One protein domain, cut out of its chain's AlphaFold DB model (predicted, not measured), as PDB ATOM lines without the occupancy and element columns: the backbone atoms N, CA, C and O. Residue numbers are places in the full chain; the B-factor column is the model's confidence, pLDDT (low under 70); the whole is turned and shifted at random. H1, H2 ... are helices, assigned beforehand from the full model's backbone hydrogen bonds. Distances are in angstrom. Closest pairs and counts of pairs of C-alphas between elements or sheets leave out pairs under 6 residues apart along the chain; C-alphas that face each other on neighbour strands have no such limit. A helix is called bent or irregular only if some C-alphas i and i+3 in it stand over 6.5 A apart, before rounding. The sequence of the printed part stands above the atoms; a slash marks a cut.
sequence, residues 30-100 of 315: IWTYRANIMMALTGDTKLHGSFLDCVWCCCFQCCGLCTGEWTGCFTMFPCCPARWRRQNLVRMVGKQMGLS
ATOM      1  N   ILE A  30      -4.304  -7.896   5.739       95.81
ATOM      2  CA  ILE A  30      -3.264  -7.554   6.719       95.81
ATOM      3  C   ILE A  30      -3.735  -7.867   8.138       95.81
ATOM      4  O   ILE A  30      -2.981  -8.440   8.916       95.81
ATOM      5  N   TRP A  31      -4.984  -7.546   8.472       95.00
ATOM      6  CA  TRP A  31      -5.556  -7.816   9.787       95.00
ATOM      7  C   TRP A  31      -5.714  -9.316  10.060       95.00
ATOM      8  O   TRP A  31      -5.316  -9.802  11.119       95.00
ATOM      9  N   THR A  32      -6.251 -10.060   9.092       96.81
ATOM     10  CA  THR A  32      -6.512 -11.504   9.207       96.81
ATOM     11  C   THR A  32      -5.210 -12.297   9.298       96.81
ATOM     12  O   THR A  32      -5.082 -13.192  10.130       96.81
ATOM     13  N   TYR A  33      -4.211 -11.931   8.492       95.88
ATOM     14  CA  TYR A  33      -2.910 -12.600   8.432       95.88
ATOM     15  C   TYR A  33      -1.818 -11.865   9.211       95.88
ATOM     16  O   TYR A  33      -0.631 -12.113   8.987       95.88
ATOM     17  N   ARG A  34      -2.193 -10.991  10.155       93.69
ATOM     18  CA  ARG A  34      -1.248 -10.129  10.879       93.69
ATOM     19  C   ARG A  34      -0.096 -10.901  11.512       93.69
ATOM     20  O   ARG A  34       1.029 -10.442  11.437       93.69
ATOM     21  N   ALA A  35      -0.347 -12.082  12.081       92.25
ATOM     22  CA  ALA A  35       0.692 -12.882  12.734       92.25
ATOM     23  C   ALA A  35       1.736 -13.407  11.735       92.25
ATOM     24  O   ALA A  35       2.931 -13.302  11.986       92.25
ATOM     25  N   ASN A  36       1.291 -13.900  10.576       93.81
ATOM     26  CA  ASN A  36       2.183 -14.399   9.527       93.81
ATOM     27  C   ASN A  36       2.954 -13.257   8.864       93.81
ATOM     28  O   ASN A  36       4.138 -13.397   8.583       93.81
ATOM     29  N   ILE A  37       2.289 -12.121   8.631       93.25
ATOM     30  CA  ILE A  37       2.922 -10.921   8.076       93.25
ATOM     31  C   ILE A  37       3.956 -10.372   9.060       93.25
ATOM     32  O   ILE A  37       5.068 -10.060   8.650       93.25
ATOM     33  N   MET A  38       3.627 -10.310  10.352       90.00
ATOM     34  CA  MET A  38       4.571  -9.920  11.396       90.00
ATOM     35  C   MET A  38       5.776 -10.853  11.426       90.00
ATOM     36  O   MET A  38       6.898 -10.386  11.271       90.00
ATOM     37  N   MET A  39       5.549 -12.165  11.486       92.12
ATOM     38  CA  MET A  39       6.624 -13.156  11.463       92.12
ATOM     39  C   MET A  39       7.489 -13.047  10.199       92.12
ATOM     40  O   MET A  39       8.706 -13.166  10.284       92.12
ATOM     41  N   ALA A  40       6.894 -12.775   9.034       93.12
ATOM     42  CA  ALA A  40       7.634 -12.592   7.787       93.12
ATOM     43  C   ALA A  40       8.451 -11.287   7.751       93.12
ATOM     44  O   ALA A  40       9.540 -11.273   7.185       93.12
ATOM     45  N   LEU A  41       7.938 -10.197   8.331       92.06
ATOM     46  CA  LEU A  41       8.587  -8.881   8.306       92.06
ATOM     47  C   LEU A  41       9.646  -8.711   9.398       92.06
ATOM     48  O   LEU A  41      10.693  -8.124   9.140       92.06
ATOM     49  N   THR A  42       9.372  -9.178  10.615       89.50
ATOM     50  CA  THR A  42      10.251  -8.970  11.776       89.50
ATOM     51  C   THR A  42      11.005 -10.224  12.194       89.50
ATOM     52  O   THR A  42      11.923 -10.123  13.003       89.50
ATOM     53  N   GLY A  43      10.630 -11.401  11.680       91.19
ATOM     54  CA  GLY A  43      11.124 -12.681  12.193       91.19
ATOM     55  C   GLY A  43      10.542 -13.050  13.560       91.19
ATOM     56  O   GLY A  43      10.953 -14.054  14.136       91.19
ATOM     57  N   ASP A  44       9.595 -12.262  14.082       87.38
ATOM     58  CA  ASP A  44       9.010 -12.448  15.407       87.38
ATOM     59  C   ASP A  44       7.478 -12.454  15.334       87.38
ATOM     60  O   ASP A  44       6.848 -11.771  14.526       87.38
ATOM     61  N   THR A  45       6.865 -13.241  16.207       85.19
ATOM     62  CA  THR A  45       5.410 -13.357  16.344       85.19
ATOM     63  C   THR A  45       4.790 -12.161  17.066       85.19
ATOM     64  O   THR A  45       3.577 -11.953  16.972       85.19
ATOM     65  N   LYS A  46       5.601 -11.367  17.781       82.31
ATOM     66  CA  LYS A  46       5.150 -10.214  18.569       82.31
ATOM     67  C   LYS A  46       5.862  -8.928  18.144       82.31
ATOM     68  O   LYS A  46       7.053  -8.914  17.855       82.31
ATOM     69  N   LEU A  47       5.111  -7.825  18.129       82.50
ATOM     70  CA  LEU A  47       5.674  -6.476  18.072       82.50
ATOM     71  C   LEU A  47       6.101  -6.072  19.482       82.50
ATOM     72  O   LEU A  47       5.256  -5.963  20.363       82.50
ATOM     73  N   HIS A  48       7.386  -5.780  19.670       80.38
ATOM     74  CA  HIS A  48       7.925  -5.305  20.955       80.38
ATOM     75  C   HIS A  48       7.697  -3.805  21.206       80.38
ATOM     76  O   HIS A  48       8.220  -3.256  22.168       80.38
ATOM     77  N   GLY A  49       6.941  -3.123  20.337       82.75
ATOM     78  CA  GLY A  49       6.638  -1.698  20.463       82.75
ATOM     79  C   GLY A  49       5.277  -1.456  21.104       82.75
ATOM     80  O   GLY A  49       4.244  -1.753  20.504       82.75
ATOM     81  N   SER A  50       5.266  -0.867  22.296       87.31
ATOM     82  CA  SER A  50       4.051  -0.360  22.940       87.31
ATOM     83  C   SER A  50       3.774   1.100  22.554       87.31
ATOM     84  O   SER A  50       4.656   1.831  22.105       87.31
ATOM     85  N   PHE A  51       2.550   1.584  22.788       89.25
ATOM     86  CA  PHE A  51       2.237   3.012  22.627       89.25
ATOM     87  C   PHE A  51       3.158   3.904  23.478       89.25
ATOM     88  O   PHE A  51       3.576   4.976  23.040       89.25
ATOM     89  N   LEU A  52       3.522   3.437  24.675       90.38
ATOM     90  CA  LEU A  52       4.450   4.134  25.557       90.38
ATOM     91  C   LEU A  52       5.865   4.207  24.964       90.38
ATOM     92  O   LEU A  52       6.522   5.229  25.142       90.38
ATOM     93  N   ASP A  53       6.306   3.195  24.204       90.06
ATOM     94  CA  ASP A  53       7.570   3.256  23.453       90.06
ATOM     95  C   ASP A  53       7.527   4.339  22.380       90.06
ATOM     96  O   ASP A  53       8.490   5.085  22.226       90.06
ATOM     97  N   CYS A  54       6.403   4.478  21.671       90.75
ATOM     98  CA  CYS A  54       6.232   5.539  20.679       90.75
ATOM     99  C   CYS A  54       6.278   6.925  21.332       90.75
ATOM    100  O   CYS A  54       6.979   7.808  20.844       90.75
ATOM    101  N   VAL A  55       5.581   7.121  22.457       92.38
ATOM    102  CA  VAL A  55       5.619   8.392  23.204       92.38
ATOM    103  C   VAL A  55       7.029   8.673  23.722       92.38
ATOM    104  O   VAL A  55       7.529   9.787  23.578       92.38
ATOM    105  N   TRP A  56       7.699   7.670  24.287       92.06
ATOM    106  CA  TRP A  56       9.073   7.793  24.764       92.06
ATOM    107  C   TRP A  56      10.036   8.164  23.628       92.06
ATOM    108  O   TRP A  56      10.770   9.150  23.724       92.06
ATOM    109  N   CYS A  57       9.982   7.429  22.520       91.75
ATOM    110  CA  CYS A  57      10.833   7.641  21.358       91.75
ATOM    111  C   CYS A  57      10.600   9.026  20.732       91.75
ATOM    112  O   CYS A  57      11.546   9.796  20.552       91.75
ATOM    113  N   CYS A  58       9.345   9.389  20.459       91.50
ATOM    114  CA  CYS A  58       9.003  10.641  19.786       91.50
ATOM    115  C   CYS A  58       9.202  11.869  20.684       91.50
ATOM    116  O   CYS A  58       9.806  12.850  20.252       91.50
ATOM    117  N   CYS A  59       8.716  11.836  21.929       90.75
ATOM    118  CA  CYS A  59       8.695  13.019  22.794       90.75
ATOM    119  C   CYS A  59       9.982  13.205  23.606       90.75
ATOM    120  O   CYS A  59      10.351  14.344  23.884       90.75
ATOM    121  N   PHE A  60      10.664  12.122  23.994       88.56
ATOM    122  CA  PHE A  60      11.816  12.194  24.904       88.56
ATOM    123  C   PHE A  60      13.144  11.863  24.226       88.56
ATOM    124  O   PHE A  60      14.174  12.377  24.656       88.56
ATOM    125  N   GLN A  61      13.134  11.058  23.158       88.25
ATOM    126  CA  GLN A  61      14.352  10.698  22.421       88.25
ATOM    127  C   GLN A  61      14.493  11.389  21.060       88.25
ATOM    128  O   GLN A  61      15.422  11.080  20.317       88.25
ATOM    129  N   CYS A  62      13.594  12.317  20.712       85.94
ATOM    130  CA  CYS A  62      13.576  12.984  19.405       85.94
ATOM    131  C   CYS A  62      13.638  11.975  18.240       85.94
ATOM    132  O   CYS A  62      14.485  12.097  17.358       85.94
ATOM    133  N   CYS A  63      12.793  10.942  18.276       86.38
ATOM    134  CA  CYS A  63      12.796   9.824  17.323       86.38
ATOM    135  C   CYS A  63      14.122   9.037  17.299       86.38
ATOM    136  O   CYS A  63      14.555   8.566  16.251       86.38
ATOM    137  N   GLY A  64      14.788   8.928  18.453       83.88
ATOM    138  CA  GLY A  64      16.082   8.256  18.602       83.88
ATOM    139  C   GLY A  64      17.302   9.128  18.285       83.88
ATOM    140  O   GLY A  64      18.426   8.652  18.407       83.88
ATOM    141  N   LEU A  65      17.117  10.403  17.921       86.00
ATOM    142  CA  LEU A  65      18.223  11.330  17.646       86.00
ATOM    143  C   LEU A  65      18.937  11.818  18.915       86.00
ATOM    144  O   LEU A  65      20.040  12.353  18.832       86.00
ATOM    145  N   CYS A  66      18.318  11.671  20.089       86.94
ATOM    146  CA  CYS A  66      18.871  12.147  21.350       86.94
ATOM    147  C   CYS A  66      18.642  11.135  22.478       86.94
ATOM    148  O   CYS A  66      17.513  10.755  22.766       86.94
ATOM    149  N   THR A  67      19.702  10.740  23.185       86.00
ATOM    150  CA  THR A  67      19.582   9.893  24.387       86.00
ATOM    151  C   THR A  67      19.254  10.704  25.645       86.00
ATOM    152  O   THR A  67      18.923  10.138  26.686       86.00
ATOM    153  N   GLY A  68      19.345  12.038  25.576       87.88
ATOM    154  CA  GLY A  68      19.203  12.942  26.721       87.88
ATOM    155  C   GLY A  68      20.455  13.039  27.599       87.88
ATOM    156  O   GLY A  68      20.431  13.735  28.613       87.88
ATOM    157  N   GLU A  69      21.562  12.385  27.232       87.44
ATOM    158  CA  GLU A  69      22.799  12.360  28.031       87.44
ATOM    159  C   GLU A  69      23.407  13.739  28.285       87.44
ATOM    160  O   GLU A  69      23.968  13.974  29.357       87.44
ATOM    161  N   TRP A  70      23.227  14.675  27.348       87.94
ATOM    162  CA  TRP A  70      23.648  16.068  27.505       87.94
ATOM    163  C   TRP A  70      23.058  16.709  28.768       87.94
ATOM    164  O   TRP A  70      23.709  17.546  29.384       87.94
ATOM    165  N   THR A  71      21.882  16.269  29.232       91.50
ATOM    166  CA  THR A  71      21.271  16.799  30.460       91.50
ATOM    167  C   THR A  71      22.022  16.426  31.738       91.50
ATOM    168  O   THR A  71      21.837  17.067  32.774       91.50
ATOM    169  N   GLY A  72      22.917  15.437  31.671       88.69
ATOM    170  CA  GLY A  72      23.775  15.061  32.787       88.69
ATOM    171  C   GLY A  72      24.733  16.172  33.216       88.69
ATOM    172  O   GLY A  72      25.205  16.142  34.350       88.69
ATOM    173  N   CYS A  73      25.014  17.169  32.364       90.19
ATOM    174  CA  CYS A  73      25.868  18.295  32.743       90.19
ATOM    175  C   CYS A  73      25.200  19.230  33.759       90.19
ATOM    176  O   CYS A  73      25.871  19.715  34.671       90.19
ATOM    177  N   PHE A  74      23.877  19.402  33.688       91.88
ATOM    178  CA  PHE A  74      23.130  20.244  34.627       91.88
ATOM    179  C   PHE A  74      23.033  19.636  36.022       91.88
ATOM    180  O   PHE A  74      22.783  20.351  36.986       91.88
ATOM    181  N   THR A  75      23.254  18.329  36.151       90.62
ATOM    182  CA  THR A  75      23.261  17.642  37.444       90.62
ATOM    183  C   THR A  75      24.664  17.470  38.021       90.62
ATOM    184  O   THR A  75      24.827  16.822  39.051       90.62
ATOM    185  N   MET A  76      25.709  18.037  37.408       89.62
ATOM    186  CA  MET A  76      27.077  17.929  37.937       89.62
ATOM    187  C   MET A  76      27.366  18.874  39.110       89.62
ATOM    188  O   MET A  76      28.350  18.665  39.820       89.62
ATOM    189  N   PHE A  77      26.538  19.899  39.335       90.19
ATOM    190  CA  PHE A  77      26.815  20.900  40.360       90.19
ATOM    191  C   PHE A  77      26.813  20.298  41.779       90.19
ATOM    192  O   PHE A  77      25.958  19.468  42.102       90.19
ATOM    193  N   PRO A  78      27.712  20.748  42.678       91.06
ATOM    194  CA  PRO A  78      27.755  20.277  44.065       91.06
ATOM    195  C   PRO A  78      26.446  20.501  44.836       91.06
ATOM    196  O   PRO A  78      26.158  19.767  45.779       91.06
ATOM    197  N   CYS A  79      25.635  21.481  44.431       91.75
ATOM    198  CA  CYS A  79      24.330  21.755  45.031       91.75
ATOM    199  C   CYS A  79      23.248  20.728  44.658       91.75
ATOM    200  O   CYS A  79      22.230  20.648  45.343       91.75
ATOM    201  N   CYS A  80      23.449  19.911  43.618       90.75
ATOM    202  CA  CYS A  80      22.515  18.842  43.290       90.75
ATOM    203  C   CYS A  80      22.601  17.728  44.351       90.75
ATOM    204  O   CYS A  80      23.715  17.315  44.708       90.75
ATOM    205  N   PRO A  81      21.458  17.199  44.837       91.31
ATOM    206  CA  PRO A  81      21.437  16.046  45.730       91.31
ATOM    207  C   PRO A  81      22.260  14.897  45.151       91.31
ATOM    208  O   PRO A  81      22.177  14.638  43.951       91.31
ATOM    209  N   ALA A  82      23.013  14.182  45.991       85.06
ATOM    210  CA  ALA A  82      23.896  13.100  45.542       85.06
ATOM    211  C   ALA A  82      23.173  12.084  44.636       85.06
ATOM    212  O   ALA A  82      23.723  11.676  43.621       85.06
ATOM    213  N   ARG A  83      21.899  11.791  44.939       85.06
ATOM    214  CA  ARG A  83      21.020  10.915  44.144       85.06
ATOM    215  C   ARG A  83      20.795  11.350  42.691       85.06
ATOM    216  O   ARG A  83      20.455  10.518  41.864       85.06
ATOM    217  N   TRP A  84      20.911  12.640  42.382       87.50
ATOM    218  CA  TRP A  84      20.648  13.181  41.043       87.50
ATOM    219  C   TRP A  84      21.928  13.498  40.286       87.50
ATOM    220  O   TRP A  84      21.873  13.749  39.083       87.50
ATOM    221  N   ARG A  85      23.080  13.495  40.966       88.94
ATOM    222  CA  ARG A  85      24.329  13.913  40.341       88.94
ATOM    223  C   ARG A  85      24.691  12.999  39.182       88.94
ATOM    224  O   ARG A  85      24.671  11.780  39.318       88.94
ATOM    225  N   ARG A  86      25.053  13.614  38.053       86.44
ATOM    226  CA  ARG A  86      25.426  12.946  36.791       86.44
ATOM    227  C   ARG A  86      24.324  12.078  36.172       86.44
ATOM    228  O   ARG A  86      24.613  11.346  35.227       86.44
ATOM    229  N   GLN A  87      23.082  12.167  36.644       87.69
ATOM    230  CA  GLN A  87      21.975  11.436  36.034       87.69
ATOM    231  C   GLN A  87      21.420  12.171  34.813       87.69
ATOM    232  O   GLN A  87      21.408  13.402  34.756       87.69
ATOM    233  N   ASN A  88      20.935  11.391  33.847       91.50
ATOM    234  CA  ASN A  88      20.190  11.871  32.689       91.50
ATOM    235  C   ASN A  88      18.788  12.319  33.144       91.50
ATOM    236  O   ASN A  88      17.958  11.487  33.524       91.50
ATOM    237  N   LEU A  89      18.536  13.631  33.123       91.44
ATOM    238  CA  LEU A  89      17.284  14.231  33.594       91.44
ATOM    239  C   LEU A  89      16.087  13.778  32.759       91.44
ATOM    240  O   LEU A  89      15.029  13.521  33.325       91.44
ATOM    241  N   VAL A  90      16.259  13.621  31.443       92.88
ATOM    242  CA  VAL A  90      15.206  13.117  30.545       92.88
ATOM    243  C   VAL A  90      14.786  11.715  30.979       92.88
ATOM    244  O   VAL A  90      13.598  11.441  31.144       92.88
ATOM    245  N   ARG A  91      15.759  10.839  31.257       90.06
ATOM    246  CA  ARG A  91      15.504   9.484  31.766       90.06
ATOM    247  C   ARG A  91      14.868   9.500  33.151       90.06
ATOM    248  O   ARG A  91      13.968   8.707  33.402       90.06
ATOM    249  N   MET A  92      15.291  10.400  34.036       89.25
ATOM    250  CA  MET A  92      14.709  10.536  35.374       89.25
ATOM    251  C   MET A  92      13.239  10.974  35.316       89.25
ATOM    252  O   MET A  92      12.398  10.360  35.972       89.25
ATOM    253  N   VAL A  93      12.914  11.977  34.495       92.44
ATOM    254  CA  VAL A  93      11.531  12.426  34.262       92.44
ATOM    255  C   VAL A  93      10.715  11.309  33.614       92.44
ATOM    256  O   VAL A  93       9.630  10.992  34.091       92.44
ATOM    257  N   GLY A  94      11.266  10.627  32.608       92.69
ATOM    258  CA  GLY A  94      10.638   9.460  31.988       92.69
ATOM    259  C   GLY A  94      10.313   8.345  32.977       92.69
ATOM    260  O   GLY A  94       9.222   7.781  32.943       92.69
ATOM    261  N   LYS A  95      11.238   8.047  33.896       90.44
ATOM    262  CA  LYS A  95      11.042   7.077  34.982       90.44
ATOM    263  C   LYS A  95       9.930   7.512  35.941       90.44
ATOM    264  O   LYS A  95       9.139   6.671  36.362       90.44
ATOM    265  N   GLN A  96       9.845   8.800  36.278       90.81
ATOM    266  CA  GLN A  96       8.774   9.336  37.131       90.81
ATOM    267  C   GLN A  96       7.408   9.316  36.439       90.81
ATOM    268  O   GLN A  96       6.406   9.026  37.083       90.81
ATOM    269  N   MET A  97       7.370   9.568  35.131       94.19
ATOM    270  CA  MET A  97       6.149   9.514  34.323       94.19
ATOM    271  C   MET A  97       5.718   8.084  33.958       94.19
ATOM    272  O   MET A  97       4.685   7.909  33.319       94.19
ATOM    273  N   GLY A  98       6.507   7.064  34.315       93.12
ATOM    274  CA  GLY A  98       6.227   5.677  33.942       93.12
ATOM    275  C   GLY A  98       6.446   5.371  32.457       93.12
ATOM    276  O   GLY A  98       5.946   4.368  31.969       93.12
ATOM    277  N   LEU A  99       7.178   6.221  31.732       93.31
ATOM    278  CA  LEU A  99       7.517   6.025  30.315       93.31
ATOM    279  C   LEU A  99       8.814   5.232  30.130       93.31
ATOM    280  O   LEU A  99       9.010   4.574  29.116       93.31
ATOM    281  N   SER A 100       9.716   5.308  31.110       91.62
ATOM    282  CA  SER A 100      10.987   4.586  31.094       91.62
ATOM    283  C   SER A 100      10.923   3.334  31.967       91.62
ATOM    284  O   SER A 100      10.275   3.324  33.016       91.62
TER     285      SER A 100
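This is residues 30 to 100 of the 315 residues of the protein "Ccdc65 protein" of Symbiodinium sp. CCMP2592 (UniProt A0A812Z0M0). Four short helices are strung out along an extended chain, with H1 alone at one end and the unnamed loop of residues 74 to 88 turning round at the other. Between these ends lie H2 and H3, and after the loop the chain folds back so that H4 returns toward them. The printed part has 71 residues with four named helices, in the order H1, H2, H3, H4, and no named strand; the class is all helix, though only 32 of the 71 residues are in named elements. The whole is extended, with a radius of gyration of the C-alphas of 17.7 A and spans of 58 by 21 by 18 A.

H2, residues 51 to 60, is the longest helix. It only just touches H4, residues 89 to 96, with 3 pairs of C-alphas within 8 A, the closest being Phe 60 and Val 90 at 6.6 A. Their lines stand at a shallow tilt of 28 degrees, and they run opposite ways. H3, residues 69 to 73, also only just touches H4, with 3 such pairs; the closest C-alphas, those of Thr 71 and Leu 89, are 5.7 A apart. H2 and H3 are apart. H1, residues 34 to 42, is apart from H2, H3 and H4. In H1, H2 and H4 every O i to N i+4 pair is within hydrogen-bond range; in H3 0 of 1 is, beside 2 of 2 O i to N i+3 pairs.

H2 measures 13.5 A from first to last C-alpha, beginning at C-alpha 51 (2.237, 3.012, 22.627). H1 measures 11.6 A from C-alpha 34 (-1.248, -10.129, 10.879), and H3 8.2 A. H4 measures 10.4 A and ends at C-alpha 96 (8.774, 9.336, 37.131). H3 is neither bent nor irregular, but only just: C-alphas 70 and 73 are 6.1 A apart.

The two C-alphas farthest apart, those of Thr 32 and Pro 78, are separated by 58.3 A. The printed part has no cut. The link from H3 to H4, 15 residues, is long; those from H1 to H2 and from H2 to H3, 8 residues each, are short. The mean pLDDT of the printed part is 89.8, and no printed residue is under 70.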